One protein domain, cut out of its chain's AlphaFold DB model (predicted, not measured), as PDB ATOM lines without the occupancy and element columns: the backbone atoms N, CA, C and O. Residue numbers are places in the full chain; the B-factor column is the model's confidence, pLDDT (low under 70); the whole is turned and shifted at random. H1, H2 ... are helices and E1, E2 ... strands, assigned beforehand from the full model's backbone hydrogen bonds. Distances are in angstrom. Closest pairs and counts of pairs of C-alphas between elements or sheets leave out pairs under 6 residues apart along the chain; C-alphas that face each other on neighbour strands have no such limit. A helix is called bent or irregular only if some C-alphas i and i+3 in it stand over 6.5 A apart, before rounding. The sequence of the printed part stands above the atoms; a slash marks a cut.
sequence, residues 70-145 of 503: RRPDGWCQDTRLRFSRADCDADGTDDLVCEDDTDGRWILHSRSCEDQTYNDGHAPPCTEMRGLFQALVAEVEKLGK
ATOM      1  N   ARG A  70      33.482   0.893  22.885       83.06
ATOM      2  CA  ARG A  70      34.658   0.402  22.163       83.06
ATOM      3  C   ARG A  70      34.442   0.575  20.668       83.06
ATOM      4  O   ARG A  70      33.448   0.098  20.128       83.06
ATOM      5  N   ARG A  71      35.432   1.172  20.001       85.88
ATOM      6  CA  ARG A  71      35.531   1.220  18.538       85.88
ATOM      7  C   ARG A  71      35.304  -0.186  17.954       85.88
ATOM      8  O   ARG A  71      36.105  -1.070  18.269       85.88
ATOM      9  N   PRO A  72      34.277  -0.404  17.114       83.81
ATOM     10  CA  PRO A  72      34.031  -1.712  16.520       83.81
ATOM     11  C   PRO A  72      35.178  -2.154  15.604       83.81
ATOM     12  O   PRO A  72      35.788  -1.335  14.905       83.81
ATOM     13  N   ASP A  73      35.447  -3.459  15.563       82.50
ATOM     14  CA  ASP A  73      36.417  -4.035  14.629       82.50
ATOM     15  C   ASP A  73      36.010  -3.732  13.176       82.50
ATOM     16  O   ASP A  73      34.851  -3.885  12.790       82.50
ATOM     17  N   GLY A  74      36.962  -3.279  12.358       82.69
ATOM     18  CA  GLY A  74      36.714  -2.835  10.981       82.69
ATOM     19  C   GLY A  74      36.263  -1.374  10.843       82.69
ATOM     20  O   GLY A  74      36.447  -0.791   9.774       82.69
ATOM     21  N   TRP A  75      35.750  -0.737  11.902       85.00
ATOM     22  CA  TRP A  75      35.308   0.661  11.843       85.00
ATOM     23  C   TRP A  75      36.506   1.604  11.673       85.00
ATOM     24  O   TRP A  75      37.501   1.483  12.395       85.00
ATOM     25  N   CYS A  76      36.430   2.528  10.712       88.88
ATOM     26  CA  CYS A  76      37.485   3.488  10.355       88.88
ATOM     27  C   CYS A  76      38.881   2.874  10.069       88.88
ATOM     28  O   CYS A  76      39.892   3.342  10.593       88.88
ATOM     29  N   GLN A  77      38.943   1.763   9.318       88.31
ATOM     30  CA  GLN A  77      40.201   1.038   9.023       88.31
ATOM     31  C   GLN A  77      40.726   1.151   7.571       88.31
ATOM     32  O   GLN A  77      41.832   0.682   7.307       88.31
ATOM     33  N   ASP A  78      39.986   1.745   6.625       87.12
ATOM     34  CA  ASP A  78      40.515   2.020   5.272       87.12
ATOM     35  C   ASP A  78      41.594   3.115   5.361       87.12
ATOM     36  O   ASP A  78      41.449   4.082   6.101       87.12
ATOM     37  N   THR A  79      42.677   2.975   4.599       86.88
ATOM     38  CA  THR A  79      43.814   3.913   4.564       86.88
ATOM     39  C   THR A  79      43.481   5.328   4.093       86.88
ATOM     40  O   THR A  79      44.313   6.216   4.247       86.88
ATOM     41  N   ARG A  80      42.308   5.529   3.485       86.69
ATOM     42  CA  ARG A  80      41.775   6.845   3.096       86.69
ATOM     43  C   ARG A  80      40.949   7.497   4.203       86.69
ATOM     44  O   ARG A  80      40.585   8.657   4.080       86.69
ATOM     45  N   LEU A  81      40.639   6.750   5.264       86.94
ATOM     46  CA  LEU A  81      39.841   7.243   6.371       86.94
ATOM     47  C   LEU A  81      40.736   7.773   7.492       86.94
ATOM     48  O   LEU A  81      41.665   7.103   7.951       86.94
ATOM     49  N   ARG A  82      40.423   8.974   7.969       89.19
ATOM     50  CA  ARG A  82      41.056   9.609   9.120       89.19
ATOM     51  C   ARG A  82      40.220   9.323  10.360       89.19
ATOM     52  O   ARG A  82      39.039   9.637  10.404       89.19
ATOM     53  N   PHE A  83      40.842   8.720  11.367       90.50
ATOM     54  CA  PHE A  83      40.223   8.495  12.671       90.50
ATOM     55  C   PHE A  83      40.588   9.631  13.627       90.50
ATOM     56  O   PHE A  83      41.770   9.939  13.799       90.50
ATOM     57  N   SER A  84      39.584  10.205  14.277       89.94
ATOM     58  CA  SER A  84      39.713  11.276  15.262       89.94
ATOM     59  C   SER A  84      38.781  11.027  16.456       89.94
ATOM     60  O   SER A  84      38.065  10.023  16.533       89.94
ATOM     61  N   ARG A  85      38.866  11.914  17.448       88.56
ATOM     62  CA  ARG A  85      38.038  11.927  18.650       88.56
ATOM     63  C   ARG A  85      37.588  13.354  18.910       88.56
ATOM     64  O   ARG A  85      38.418  14.256  18.806       88.56
ATOM     65  N   ALA A  86      36.308  13.529  19.203       83.75
ATOM     66  CA  ALA A  86      35.711  14.811  19.555       83.75
ATOM     67  C   ALA A  86      34.390  14.556  20.283       83.75
ATOM     68  O   ALA A  86      33.633  13.691  19.864       83.75
ATOM     69  N   ASP A  87      34.118  15.301  21.347       81.56
ATOM     70  CA  ASP A  87      32.811  15.342  22.010       81.56
ATOM     71  C   ASP A  87      31.789  16.000  21.063       81.56
ATOM     72  O   ASP A  87      31.824  17.215  20.844       81.56
ATOM     73  N   CYS A  88      30.959  15.189  20.399       80.81
ATOM     74  CA  CYS A  88      30.118  15.634  19.291       80.81
ATOM     75  C   CYS A  88      28.652  15.850  19.678       80.81
ATOM     76  O   CYS A  88      27.954  16.534  18.921       80.81
ATOM     77  N   ASP A  89      28.202  15.344  20.829       77.19
ATOM     78  CA  ASP A  89      26.911  15.653  21.464       77.19
ATOM     79  C   ASP A  89      27.020  16.555  22.718       77.19
ATOM     80  O   ASP A  89      25.991  16.948  23.272       77.19
ATOM     81  N   ALA A  90      28.236  16.977  23.088       75.25
ATOM     82  CA  ALA A  90      28.558  17.838  24.232       75.25
ATOM     83  C   ALA A  90      28.261  17.205  25.609       75.25
ATOM     84  O   ALA A  90      27.941  17.914  26.573       75.25
ATOM     85  N   ASP A  91      28.372  15.877  25.725       78.69
ATOM     86  CA  ASP A  91      28.135  15.135  26.970       78.69
ATOM     87  C   ASP A  91      29.355  15.085  27.925       78.69
ATOM     88  O   ASP A  91      29.266  14.579  29.057       78.69
ATOM     89  N   GLY A  92      30.494  15.640  27.495       82.31
ATOM     90  CA  GLY A  92      31.773  15.620  28.203       82.31
ATOM     91  C   GLY A  92      32.652  14.404  27.892       82.31
ATOM     92  O   GLY A  92      33.645  14.194  28.596       82.31
ATOM     93  N   THR A  93      32.308  13.601  26.882       84.06
ATOM     94  CA  THR A  93      33.047  12.400  26.467       84.06
ATOM     95  C   THR A  93      33.411  12.481  24.992       84.06
ATOM     96  O   THR A  93      32.550  12.643  24.142       84.06
ATOM     97  N   ASP A  94      34.686  12.279  24.659       85.56
ATOM     98  CA  ASP A  94      35.110  12.195  23.258       85.56
ATOM     99  C   ASP A  94      34.407  11.043  22.520       85.56
ATOM    100  O   ASP A  94      34.690   9.867  22.792       85.56
ATOM    101  N   ASP A  95      33.584  11.362  21.524       87.31
ATOM    102  CA  ASP A  95      33.033  10.401  20.571       87.31
ATOM    103  C   ASP A  95      34.102   9.894  19.604       87.31
ATOM    104  O   ASP A  95      35.183  10.473  19.433       87.31
ATOM    105  N   LEU A  96      33.803   8.782  18.936       89.06
ATOM    106  CA  LEU A  96      34.644   8.269  17.867       89.06
ATOM    107  C   LEU A  96      34.217   8.917  16.553       89.06
ATOM    108  O   LEU A  96      33.075   8.760  16.125       89.06
ATOM    109  N   VAL A  97      35.151   9.593  15.887       89.19
ATOM    110  CA  VAL A  97      34.914  10.250  14.599       89.19
ATOM    111  C   VAL A  97      35.763   9.575  13.523       89.19
ATOM    112  O   VAL A  97      36.916   9.188  13.738       89.19
ATOM    113  N   CYS A  98      35.167   9.390  12.353       89.06
ATOM    114  CA  CYS A  98      35.839   8.926  11.153       89.06
ATOM    115  C   CYS A  98      35.523   9.874  10.000       89.06
ATOM    116  O   CYS A  98      34.369  10.263   9.836       89.06
ATOM    117  N   GLU A  99      36.523  10.213   9.195       88.06
ATOM    118  CA  GLU A  99      36.438  11.157   8.078       88.06
ATOM    119  C   GLU A  99      37.022  10.524   6.803       88.06
ATOM    120  O   GLU A  99      38.006   9.798   6.884       88.06
ATOM    121  N   ASP A 100      36.440  10.791   5.633       84.44
ATOM    122  CA  ASP A 100      36.964  10.440   4.302       84.44
ATOM    123  C   ASP A 100      37.346  11.717   3.551       84.44
ATOM    124  O   ASP A 100      36.640  12.724   3.635       84.44
ATOM    125  N   ASP A 101      38.401  11.653   2.737       76.25
ATOM    126  CA  ASP A 101      38.901  12.770   1.920       76.25
ATOM    127  C   ASP A 101      37.890  13.250   0.843       76.25
ATOM    128  O   ASP A 101      38.177  14.189   0.097       76.25
ATOM    129  N   THR A 102      36.728  12.591   0.711       69.88
ATOM    130  CA  THR A 102      35.684  12.876  -0.295       69.88
ATOM    131  C   THR A 102      34.298  13.184   0.287       69.88
ATOM    132  O   THR A 102      33.284  12.783  -0.281       69.88
ATOM    133  N   ASP A 103      34.255  13.920   1.401       65.25
ATOM    134  CA  ASP A 103      33.032  14.342   2.111       65.25
ATOM    135  C   ASP A 103      32.247  13.161   2.721       65.25
ATOM    136  O   ASP A 103      31.049  12.963   2.482       65.25
ATOM    137  N   GLY A 104      32.945  12.345   3.516       75.94
ATOM    138  CA  GLY A 104      32.346  11.335   4.390       75.94
ATOM    139  C   GLY A 104      32.691  11.601   5.854       75.94
ATOM    140  O   GLY A 104      33.867  11.735   6.171       75.94
ATOM    141  N   ARG A 105      31.700  11.625   6.755       80.38
ATOM    142  CA  ARG A 105      31.915  11.691   8.209       80.38
ATOM    143  C   ARG A 105      30.958  10.753   8.935       80.38
ATOM    144  O   ARG A 105      29.741  10.810   8.737       80.38
ATOM    145  N   TRP A 106      31.530   9.897   9.769       84.06
ATOM    146  CA  TRP A 106      30.840   8.912  10.596       84.06
ATOM    147  C   TRP A 106      31.144   9.240  12.057       84.06
ATOM    148  O   TRP A 106      32.312   9.389  12.415       84.06
ATOM    149  N   ILE A 107      30.111   9.333  12.889       83.81
ATOM    150  CA  ILE A 107      30.231   9.524  14.338       83.81
ATOM    151  C   ILE A 107      29.720   8.241  15.004       83.81
ATOM    152  O   ILE A 107      28.862   7.554  14.450       83.81
ATOM    153  N   LEU A 108      30.289   7.876  16.149       84.69
ATOM    154  CA  LEU A 108      29.786   6.813  17.013       84.69
ATOM    155  C   LEU A 108      29.884   7.317  18.453       84.69
ATOM    156  O   LEU A 108      30.997   7.523  18.950       84.69
ATOM    157  N   HIS A 109      28.727   7.542  19.081       83.88
ATOM    158  CA  HIS A 109      28.665   8.233  20.367       83.88
ATOM    159  C   HIS A 109      29.188   7.367  21.504       83.88
ATOM    160  O   HIS A 109      28.764   6.223  21.680       83.88
ATOM    161  N   SER A 110      30.083   7.932  22.309       83.81
ATOM    162  CA  SER A 110      30.849   7.226  23.330       83.81
ATOM    163  C   SER A 110      30.026   6.797  24.542       83.81
ATOM    164  O   SER A 110      30.431   5.848  25.211       83.81
ATOM    165  N   ARG A 111      28.869   7.416  24.818       80.81
ATOM    166  CA  ARG A 111      27.942   6.984  25.885       80.81
ATOM    167  C   ARG A 111      26.655   6.312  25.396       80.81
ATOM    168  O   ARG A 111      25.879   5.834  26.220       80.81
ATOM    169  N   SER A 112      26.428   6.223  24.084       76.75
ATOM    170  CA  SER A 112      25.144   5.779  23.517       76.75
ATOM    171  C   SER A 112      25.288   4.556  22.601       76.75
ATOM    172  O   SER A 112      24.761   4.529  21.493       76.75
ATOM    173  N   CYS A 113      26.023   3.521  23.033       73.06
ATOM    174  CA  CYS A 113      26.423   2.395  22.166       73.06
ATOM    175  C   CYS A 113      25.245   1.642  21.511       73.06
ATOM    176  O   CYS A 113      25.401   1.071  20.431       73.06
ATOM    177  N   GLU A 114      24.078   1.624  22.159       69.44
ATOM    178  CA  GLU A 114      22.875   0.930  21.680       69.44
ATOM    179  C   GLU A 114      21.994   1.788  20.753       69.44
ATOM    180  O   GLU A 114      21.073   1.256  20.125       69.44
ATOM    181  N   ASP A 115      22.267   3.092  20.632       67.38
ATOM    182  CA  ASP A 115      21.450   4.003  19.832       67.38
ATOM    183  C   ASP A 115      21.764   3.880  18.334       67.38
ATOM    184  O   ASP A 115      22.673   4.499  17.775       67.38
ATOM    185  N   GLN A 116      20.955   3.059  17.665       61.00
ATOM    186  CA  GLN A 116      20.999   2.836  16.219       61.00
ATOM    187  C   GLN A 116      20.652   4.085  15.393       61.00
ATOM    188  O   GLN A 116      20.815   4.043  14.179       61.00
ATOM    189  N   THR A 117      20.162   5.166  16.009       56.81
ATOM    190  CA  THR A 117      19.825   6.421  15.316       56.81
ATOM    191  C   THR A 117      21.062   7.272  15.021       56.81
ATOM    192  O   THR A 117      21.025   8.076  14.096       56.81
ATOM    193  N   TYR A 118      22.148   7.075  15.778       57.56
ATOM    194  CA  TYR A 118      23.420   7.788  15.607       57.56
ATOM    195  C   TYR A 118      24.599   6.844  15.311       57.56
ATOM    196  O   TYR A 118      25.536   7.219  14.612       57.56
ATOM    197  N   ASN A 119      24.549   5.591  15.780       62.22
ATOM    198  CA  ASN A 119      25.585   4.586  15.513       62.22
ATOM    199  C   ASN A 119      25.332   3.775  14.225       62.22
ATOM    200  O   ASN A 119      25.938   2.716  14.037       62.22
ATOM    201  N   ASP A 120      24.456   4.237  13.325       62.38
ATOM    202  CA  ASP A 120      24.303   3.653  11.982       62.38
ATOM    203  C   ASP A 120      25.523   3.920  11.079       62.38
ATOM    204  O   ASP A 120      25.709   3.252  10.057       62.38
ATOM    205  N   GLY A 121      26.383   4.855  11.489       57.75
ATOM    206  CA  GLY A 121      27.516   5.318  10.708       57.75
ATOM    207  C   GLY A 121      27.174   6.500   9.807       57.75
ATOM    208  O   GLY A 121      27.737   6.609   8.723       57.75
ATOM    209  N   HIS A 122      26.305   7.412  10.222       59.94
ATOM    210  CA  HIS A 122      26.178   8.710   9.577       59.94
ATOM    211  C   HIS A 122      26.120   9.821  10.622       59.94
ATOM    212  O   HIS A 122      25.327   9.777  11.555       59.94
ATOM    213  N   ALA A 123      26.962  10.846  10.459       60.59
ATOM    214  CA  ALA A 123      26.790  12.076  11.221       60.59
ATOM    215  C   ALA A 123      25.377  12.646  10.949       60.59
ATOM    216  O   ALA A 123      24.984  12.727   9.777       60.59
ATOM    217  N   PRO A 124      24.605  13.032  11.983       58.56
ATOM    218  CA  PRO A 124      23.277  13.592  11.787       58.56
ATOM    219  C   PRO A 124      23.393  14.907  11.000       58.56
ATOM    220  O   PRO A 124      24.202  15.772  11.344       58.56
ATOM    221  N   PRO A 125      22.617  15.105   9.924       59.06
ATOM    222  CA  PRO A 125      22.744  16.308   9.121       59.06
ATOM    223  C   PRO A 125      22.150  17.511   9.868       59.06
ATOM    224  O   PRO A 125      21.019  17.447  10.358       59.06
ATOM    225  N   CYS A 126      22.824  18.670   9.826       58.78
ATOM    226  CA  CYS A 126      22.328  19.936  10.399       58.78
ATOM    227  C   CYS A 126      20.919  20.334   9.912       58.78
ATOM    228  O   CYS A 126      20.274  21.212  10.482       58.78
ATOM    229  N   THR A 127      20.399  19.702   8.856       54.78
ATOM    230  CA  THR A 127      19.014  19.860   8.405       54.78
ATOM    231  C   THR A 127      17.961  19.462   9.444       54.78
ATOM    232  O   THR A 127      16.813  19.881   9.294       54.78
ATOM    233  N   GLU A 128      18.298  18.703  10.492       55.28
ATOM    234  CA  GLU A 128      17.359  18.422  11.594       55.28
ATOM    235  C   GLU A 128      17.158  19.638  12.521       55.28
ATOM    236  O   GLU A 128      16.049  19.869  13.007       55.28
ATOM    237  N   MET A 129      18.140  20.548  12.596       56.09
ATOM    238  CA  MET A 129      18.048  21.858  13.272       56.09
ATOM    239  C   MET A 129      17.125  22.872  12.563       56.09
ATOM    240  O   MET A 129      17.095  24.065  12.884       56.09
ATOM    241  N   ARG A 130      16.301  22.416  11.611       57.00
ATOM    242  CA  ARG A 130      15.305  23.211  10.871       57.00
ATOM    243  C   ARG A 130      14.385  24.036  11.776       57.00
ATOM    244  O   ARG A 130      13.929  25.094  11.347       57.00
ATOM    245  N   GLY A 131      14.140  23.587  13.010       57.75
ATOM    246  CA  GLY A 131      13.397  24.340  14.026       57.75
ATOM    247  C   GLY A 131      14.057  25.671  14.409       57.75
ATOM    248  O   GLY A 131      13.370  26.690  14.459       57.75
ATOM    249  N   LEU A 132      15.384  25.704  14.590       54.72
ATOM    250  CA  LEU A 132      16.132  26.936  14.881       54.72
ATOM    251  C   LEU A 132      16.127  27.888  13.683       54.72
ATOM    252  O   LEU A 132      15.874  29.081  13.838       54.72
ATOM    253  N   PHE A 133      16.304  27.363  12.468       57.97
ATOM    254  CA  PHE A 133      16.245  28.179  11.252       57.97
ATOM    255  C   PHE A 133      14.840  28.769  11.025       57.97
ATOM    256  O   PHE A 133      14.697  29.923  10.623       57.97
ATOM    257  N   GLN A 134      13.783  28.012  11.339       64.75
ATOM    258  CA  GLN A 134      12.402  28.504  11.334       64.75
ATOM    259  C   GLN A 134      12.146  29.548  12.430       64.75
ATOM    260  O   GLN A 134      11.447  30.527  12.169       64.75
ATOM    261  N   ALA A 135      12.731  29.388  13.622       59.53
ATOM    262  CA  ALA A 135      12.659  30.381  14.691       59.53
ATOM    263  C   ALA A 135      13.378  31.688  14.308       59.53
ATOM    264  O   ALA A 135      12.813  32.763  14.502       59.53
ATOM    265  N   LEU A 136      14.558  31.609  13.680       60.72
ATOM    266  CA  LEU A 136      15.278  32.767  13.135       60.72
ATOM    267  C   LEU A 136      14.442  33.497  12.077       60.72
ATOM    268  O   LEU A 136      14.268  34.710  12.168       60.72
ATOM    269  N   VAL A 137      13.883  32.772  11.101       66.50
ATOM    270  CA  VAL A 137      12.991  33.360  10.085       66.50
ATOM    271  C   VAL A 137      11.780  34.025  10.747       66.50
ATOM    272  O   VAL A 137      11.440  35.151  10.392       66.50
ATOM    273  N   ALA A 138      11.179  33.397  11.763       67.94
ATOM    274  CA  ALA A 138      10.067  33.972  12.515       67.94
ATOM    275  C   ALA A 138      10.455  35.221  13.335       67.94
ATOM    276  O   ALA A 138       9.620  36.108  13.510       67.94
ATOM    277  N   GLU A 139      11.689  35.328  13.831       65.19
ATOM    278  CA  GLU A 139      12.169  36.516  14.552       65.19
ATOM    279  C   GLU A 139      12.521  37.659  13.587       65.19
ATOM    280  O   GLU A 139      12.111  38.801  13.800       65.19
ATOM    281  N   VAL A 140      13.161  37.358  12.452       62.41
ATOM    282  CA  VAL A 140      13.376  38.323  11.358       62.41
ATOM    283  C   VAL A 140      12.031  38.833  10.807       62.41
ATOM    284  O   VAL A 140      11.885  40.031  10.561       62.41
ATOM    285  N   GLU A 141      11.011  37.972  10.716       68.19
ATOM    286  CA  GLU A 141       9.627  38.347  10.382       68.19
ATOM    287  C   GLU A 141       8.972  39.294  11.403       68.19
ATOM    288  O   GLU A 141       8.148  40.125  11.018       68.19
ATOM    289  N   LYS A 142       9.326  39.216  12.694       67.56
ATOM    290  CA  LYS A 142       8.860  40.186  13.707       67.56
ATOM    291  C   LYS A 142       9.571  41.537  13.577       67.56
ATOM    292  O   LYS A 142       8.982  42.564  13.915       67.56
ATOM    293  N   LEU A 143      10.812  41.548  13.086       58.72
ATOM    294  CA  LEU A 143      11.655  42.743  12.964       58.72
ATOM    295  C   LEU A 143      11.411  43.565  11.679       58.72
ATOM    296  O   LEU A 143      11.844  44.719  11.619       58.72
ATOM    297  N   GLY A 144      10.723  43.021  10.665       54.94
ATOM    298  CA  GLY A 144      10.533  43.661   9.352       54.94
ATOM    299  C   GLY A 144       9.098  43.590   8.808       54.94
ATOM    300  O   GLY A 144       8.444  42.556   8.849       54.94
ATOM    301  N   LYS A 145       8.586  44.707   8.267       51.50
ATOM    302  CA  LYS A 145       7.199  44.823   7.761       51.50
ATOM    303  C   LYS A 145       6.870  43.782   6.676       51.50
ATOM    304  O   LYS A 145       7.555  43.715   5.658       51.50
TER     305      LYS A 145
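AT A GLANCE: This is residues 70 to 145 of the 503 residues of an uncharacterized protein of Symbiodinium microadriaticum (UniProt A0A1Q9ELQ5). A small compact head built round a three-stranded sheet, E1 to E3, has one long arm: residues 125 to 145 stick out free of it, of which 126 to 143 belong to H1. The arm makes the length of the whole, which spans 57 by 28 by 20 A. The printed part has 76 residues, in the order E1, E2, E3, H1; the sheet runs E1, E2, E3, antiparallel throughout. The class is mixed, helices and strands, with 35 residues in named elements, under half. The whole is only just loose, close to extended, with a radius of gyration of the C-alphas of 16.6 A.

IN THESE COORDINATES: E1, residues 81 to 86, begins at C-alpha 81 (39.841, 7.243, 6.371) and is 15.8 A long. E2, residues 95 to 100, is 16.7 A long, and E3, residues 104 to 108, is 13.7 A long. H1, residues 126 to 143, is 25.3 A long and ends at C-alpha 143 (11.655, 42.743, 12.964). It is irregular: C-alphas 128 and 131 are 7.5 A apart.

HOW THE PARTS SIT: E1, E2 and E3 form a meander, each strand the antiparallel neighbour of the one before. The hairpin E1 and E2 has an angle of 151 degrees between directions, with N 82 and O 99 2.8 A apart. The hairpin E2 and E3 has 165 degrees, with N 100 and O 104 2.8 A apart. H1 is not on the sheet, with 0 pairs of C-alphas within 10 A. H1 has a kink of 35 degrees near residue 133, and 11 of its 14 O i to N i+4 pairs are within hydrogen-bond range.

THE WHOLE: The C-alphas of Asp 73 and Lys 145, the two farthest apart, are 57.3 A apart. The printed part has no cut. The link from E3 to H1 is long, with 17 residues. Residues 102 to 103 and 114 to 145 of the model have pLDDT under 70.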